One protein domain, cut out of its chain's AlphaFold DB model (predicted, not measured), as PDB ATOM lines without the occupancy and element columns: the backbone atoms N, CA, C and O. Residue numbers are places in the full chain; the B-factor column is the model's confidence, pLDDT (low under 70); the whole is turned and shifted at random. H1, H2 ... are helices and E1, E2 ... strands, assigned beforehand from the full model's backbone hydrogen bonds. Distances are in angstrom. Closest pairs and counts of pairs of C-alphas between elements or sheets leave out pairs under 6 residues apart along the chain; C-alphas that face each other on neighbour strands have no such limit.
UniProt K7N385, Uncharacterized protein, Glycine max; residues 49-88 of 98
ATOM      1  N   ASP A  49      48.331 -13.959   4.130       58.10
ATOM      2  CA  ASP A  49      49.431 -13.734   3.182       58.10
ATOM      3  C   ASP A  49      48.990 -13.225   1.801       58.10
ATOM      4  O   ASP A  49      49.813 -12.731   1.033       58.10
ATOM      5  N   SER A  50      47.704 -13.339   1.441       62.36
ATOM      6  CA  SER A  50      47.250 -13.058   0.066       62.36
ATOM      7  C   SER A  50      46.347 -11.840  -0.087       62.36
ATOM      8  O   SER A  50      46.082 -11.435  -1.221       62.36
ATOM      9  N   ALA A  51      45.838 -11.260   1.004       67.14
ATOM     10  CA  ALA A  51      45.053 -10.034   0.924       67.14
ATOM     11  C   ALA A  51      45.998  -8.857   0.650       67.14
ATOM     12  O   ALA A  51      46.384  -8.116   1.546       67.14
ATOM     13  N   PHE A  52      46.378  -8.695  -0.618       85.86
ATOM     14  CA  PHE A  52      47.166  -7.554  -1.089       85.86
ATOM     15  C   PHE A  52      46.493  -6.216  -0.765       85.86
ATOM     16  O   PHE A  52      47.186  -5.213  -0.639       85.86
ATOM     17  N   TRP A  53      45.164  -6.222  -0.623       93.24
ATOM     18  CA  TRP A  53      44.318  -5.057  -0.420       93.24
ATOM     19  C   TRP A  53      43.768  -5.013   1.005       93.24
ATOM     20  O   TRP A  53      43.126  -5.964   1.456       93.24
ATOM     21  N   ILE A  54      43.980  -3.891   1.685       90.89
ATOM     22  CA  ILE A  54      43.567  -3.645   3.068       90.89
ATOM     23  C   ILE A  54      42.562  -2.484   3.060       90.89
ATOM     24  O   ILE A  54      42.793  -1.496   2.361       90.89
ATOM     25  N   PRO A  55      41.429  -2.578   3.779       91.99
ATOM     26  CA  PRO A  55      40.496  -1.462   3.889       91.99
ATOM     27  C   PRO A  55      41.114  -0.326   4.706       91.99
ATOM     28  O   PRO A  55      41.631  -0.547   5.802       91.99
ATOM     29  N   HIS A  56      41.021   0.898   4.202       92.07
ATOM     30  CA  HIS A  56      41.438   2.080   4.937       92.07
ATOM     31  C   HIS A  56      40.391   2.451   5.998       92.07
ATOM     32  O   HIS A  56      39.215   2.591   5.657       92.07
ATOM     33  N   PRO A  57      40.785   2.658   7.270       91.00
ATOM     34  CA  PRO A  57      39.835   2.880   8.364       91.00
ATOM     35  C   PRO A  57      39.075   4.205   8.247       91.00
ATOM     36  O   PRO A  57      37.950   4.296   8.718       91.00
ATOM     37  N   ARG A  58      39.701   5.215   7.627       92.90
ATOM     38  CA  ARG A  58      39.118   6.541   7.379       92.90
ATOM     39  C   ARG A  58      38.175   6.469   6.172       92.90
ATOM     40  O   ARG A  58      36.995   6.233   6.332       92.90
ATOM     41  N   THR A  59      38.750   6.503   4.972       94.42
ATOM     42  CA  THR A  59      38.066   6.602   3.672       94.42
ATOM     43  C   THR A  59      37.134   5.441   3.307       94.42
ATOM     44  O   THR A  59      36.309   5.595   2.406       94.42
ATOM     45  N   GLY A  60      37.294   4.262   3.923       91.99
ATOM     46  CA  GLY A  60      36.603   3.023   3.546       91.99
ATOM     47  C   GLY A  60      37.080   2.399   2.225       91.99
ATOM     48  O   GLY A  60      36.579   1.346   1.825       91.99
ATOM     49  N   ILE A  61      38.049   3.016   1.543       93.30
ATOM     50  CA  ILE A  61      38.620   2.520   0.288       93.30
ATOM     51  C   ILE A  61      39.650   1.430   0.588       93.30
ATOM     52  O   ILE A  61      40.439   1.539   1.522       93.30
ATOM     53  N   TYR A  62      39.663   0.374  -0.222       93.79
ATOM     54  CA  TYR A  62      40.709  -0.642  -0.166       93.79
ATOM     55  C   TYR A  62      41.940  -0.153  -0.922       93.79
ATOM     56  O   TYR A  62      41.826   0.294  -2.063       93.79
ATOM     57  N   PHE A  63      43.118  -0.300  -0.326       91.36
ATOM     58  CA  PHE A  63      44.390   0.083  -0.936       91.36
ATOM     59  C   PHE A  63      45.405  -1.060  -0.807       91.36
ATOM     60  O   PHE A  63      45.290  -1.891   0.102       91.36
ATOM     61  N   PRO A  64      46.384  -1.157  -1.721       91.84
ATOM     62  CA  PRO A  64      47.419  -2.162  -1.608       91.84
ATOM     63  C   PRO A  64      48.383  -1.817  -0.471       91.84
ATOM     64  O   PRO A  64      48.761  -0.658  -0.301       91.84
ATOM     65  N   LYS A  65      48.833  -2.824   0.278       87.69
ATOM     66  CA  LYS A  65      49.817  -2.629   1.355       87.69
ATOM     67  C   LYS A  65      51.059  -1.865   0.855       87.69
ATOM     68  O   LYS A  65      51.562  -2.156  -0.234       87.69
ATOM     69  N   GLY A  66      51.557  -0.909   1.642       90.79
ATOM     70  CA  GLY A  66      52.704  -0.058   1.291       90.79
ATOM     71  C   GLY A  66      52.355   1.193   0.471       90.79
ATOM     72  O   GLY A  66      53.253   1.946   0.095       90.79
ATOM     73  N   HIS A  67      51.072   1.405   0.164       90.60
ATOM     74  CA  HIS A  67      50.569   2.583  -0.553       90.60
ATOM     75  C   HIS A  67      49.623   3.417   0.319       90.60
ATOM     76  O   HIS A  67      48.700   4.055  -0.184       90.60
ATOM     77  N   GLU A  68      49.848   3.407   1.633       92.04
ATOM     78  CA  GLU A  68      49.047   4.140   2.616       92.04
ATOM     79  C   GLU A  68      49.065   5.651   2.332       92.04
ATOM     80  O   GLU A  68      48.025   6.295   2.385       92.04
ATOM     81  N   TRP A  69      50.221   6.190   1.929       93.12
ATOM     82  CA  TRP A  69      50.434   7.613   1.621       93.12
ATOM     83  C   TRP A  69      49.535   8.149   0.495       93.12
ATOM     84  O   TRP A  69      49.259   9.340   0.431       93.12
ATOM     85  N   VAL A  70      49.035   7.280  -0.391       91.51
ATOM     86  CA  VAL A  70      48.097   7.678  -1.457       91.51
ATOM     87  C   VAL A  70      46.735   8.079  -0.870       91.51
ATOM     88  O   VAL A  70      45.961   8.779  -1.517       91.51
ATOM     89  N   MET A  71      46.418   7.632   0.348       93.26
ATOM     90  CA  MET A  71      45.136   7.890   1.008       93.26
ATOM     91  C   MET A  71      45.111   9.200   1.812       93.26
ATOM     92  O   MET A  71      44.047   9.550   2.332       93.26
ATOM     93  N   ASP A  72      46.227   9.931   1.920       93.21
ATOM     94  CA  ASP A  72      46.316  11.156   2.732       93.21
ATOM     95  C   ASP A  72      45.424  12.277   2.170       93.21
ATOM     96  O   ASP A  72      44.636  12.876   2.908       93.21
ATOM     97  N   ASP A  73      45.435  12.456   0.846       95.17
ATOM     98  CA  ASP A  73      44.627  13.459   0.133       95.17
ATOM     99  C   ASP A  73      43.167  13.022  -0.104       95.17
ATOM    100  O   ASP A  73      42.364  13.755  -0.688       95.17
ATOM    101  N   VAL A  74      42.792  11.814   0.328       94.61
ATOM    102  CA  VAL A  74      41.460  11.246   0.092       94.61
ATOM    103  C   VAL A  74      40.515  11.594   1.253       94.61
ATOM    104  O   VAL A  74      40.852  11.342   2.408       94.61
ATOM    105  N   PRO A  75      39.305  12.127   0.998       94.46
ATOM    106  CA  PRO A  75      38.386  12.524   2.063       94.46
ATOM    107  C   PRO A  75      37.878  11.334   2.889       94.46
ATOM    108  O   PRO A  75      37.785  10.204   2.407       94.46
ATOM    109  N   GLU A  76      37.513  11.603   4.145       90.32
ATOM    110  CA  GLU A  76      37.257  10.560   5.147       90.32
ATOM    111  C   GLU A  76      36.084   9.645   4.826       90.32
ATOM    112  O   GLU A  76      36.080   8.503   5.240       90.32
ATOM    113  N   ASP A  77      35.138  10.096   4.020       88.94
ATOM    114  CA  ASP A  77      33.948   9.333   3.663       88.94
ATOM    115  C   ASP A  77      33.903   9.041   2.156       88.94
ATOM    116  O   ASP A  77      32.831   8.893   1.573       88.94
ATOM    117  N   ALA A  78      35.064   8.954   1.499       90.40
ATOM    118  CA  ALA A  78      35.143   8.785   0.047       90.40
ATOM    119  C   ALA A  78      34.400   7.539  -0.475       90.40
ATOM    120  O   ALA A  78      33.839   7.575  -1.569       90.40
ATOM    121  N   ALA A  79      34.363   6.444   0.293       90.13
ATOM    122  CA  ALA A  79      33.617   5.241  -0.078       90.13
ATOM    123  C   ALA A  79      32.111   5.305   0.251       90.13
ATOM    124  O   ALA A  79      31.366   4.399  -0.134       90.13
ATOM    125  N   ARG A  80      31.631   6.334   0.964       88.66
ATOM    126  CA  ARG A  80      30.210   6.471   1.312       88.66
ATOM    127  C   ARG A  80      29.462   7.150   0.178       88.66
ATOM    128  O   ARG A  80      29.509   8.362   0.003       88.66
ATOM    129  N   LEU A  81      28.721   6.342  -0.567       85.48
ATOM    130  CA  LEU A  81      27.838   6.795  -1.632       85.48
ATOM    131  C   LEU A  81      26.387   6.553  -1.203       85.48
ATOM    132  O   LEU A  81      26.071   5.508  -0.637       85.48
ATOM    133  N   ASN A  82      25.497   7.508  -1.487       86.68
ATOM    134  CA  ASN A  82      24.064   7.403  -1.158       86.68
ATOM    135  C   ASN A  82      23.365   6.255  -1.906       86.68
ATOM    136  O   ASN A  82      22.286   5.814  -1.517       86.68
ATOM    137  N   GLN A  83      23.979   5.783  -2.988       82.67
ATOM    138  CA  GLN A  83      23.516   4.677  -3.802       82.67
ATOM    139  C   GLN A  83      24.721   3.842  -4.234       82.67
ATOM    140  O   GLN A  83      25.837   4.343  -4.378       82.67
ATOM    141  N   THR A  84      24.500   2.550  -4.452       82.68
ATOM    142  CA  THR A  84      25.508   1.680  -5.052       82.68
ATOM    143  C   THR A  84      25.628   1.985  -6.539       82.68
ATOM    144  O   THR A  84      24.687   1.761  -7.300       82.68
ATOM    145  N   TYR A  85      26.804   2.446  -6.950       79.61
ATOM    146  CA  TYR A  85      27.149   2.597  -8.356       79.61
ATOM    147  C   TYR A  85      27.872   1.349  -8.843       79.61
ATOM    148  O   TYR A  85      28.781   0.835  -8.191       79.61
ATOM    149  N   TRP A  86      27.471   0.875 -10.016       82.81
ATOM    150  CA  TRP A  86      28.138  -0.226 -10.701       82.81
ATOM    151  C   TRP A  86      28.873   0.321 -11.909       82.81
ATOM    152  O   TRP A  86      28.246   0.966 -12.754       82.81
ATOM    153  N   PHE A  87      30.169   0.016 -12.017       80.99
ATOM    154  CA  PHE A  87      30.921   0.254 -13.245       80.99
ATOM    155  C   PHE A  87      30.212  -0.449 -14.403       80.99
ATOM    156  O   PHE A  87      30.063  -1.671 -14.416       80.99
ATOM    157  N   ARG A  88      29.746   0.339 -15.364       81.41
ATOM    158  CA  ARG A  88      28.987  -0.117 -16.525       81.41
ATOM    159  C   ARG A  88      29.534   0.567 -17.764       81.41
ATOM    160  O   ARG A  88      29.987   1.700 -17.694       81.41
TER     161      ARG A  88
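AT A GLANCE: This is residues 49 to 88 of the 98 residues of an uncharacterized protein of Glycine max (UniProt K7N385). Little regular structure: a small two-strand hairpin, E1 and E2, with one short turn of helix, H1, near E2, and a long tail whose residues 81 to 88 stick out free of the rest. The printed part has 40 residues, of which 10 are in named elements, in the order E1, E2, H1; the class is mixed, and the sheet is antiparallel. The whole is loose, with a radius of gyration of the C-alphas of 11.5 A and spans of 31 by 23 by 16 A.

IN THESE COORDINATES: Strand E1, residues 53 to 55, begins at C-alpha 53 (44.318, -5.057, -0.420) and is 6.8 A long. Strand E2, residues 62 to 64, is 7.0 A long. Helix H1, residues 68 to 71, is 5.7 A long and ends at C-alpha 71 (45.136, 7.890, 1.008).

HOW THE PARTS SIT: E1 and E2 form an antiparallel hairpin, their directions at 141 degrees. N 54 and O 63 are within hydrogen-bond range at 2.9 A. E2 and H1 are near each other, with 5 pairs of C-alphas within 10 A, and E1 and H1 are apart. H1 is too short for an O i to N i+4 pair; its one O i to N i+3 pair is within range.

THE WHOLE: The C-alphas of Asp 49 and Asn 82, the two farthest apart, are 33.3 A apart. The printed part has no cut. Residues 72 to 88 hold no named element. Residues 49 to 51 have pLDDT under 70.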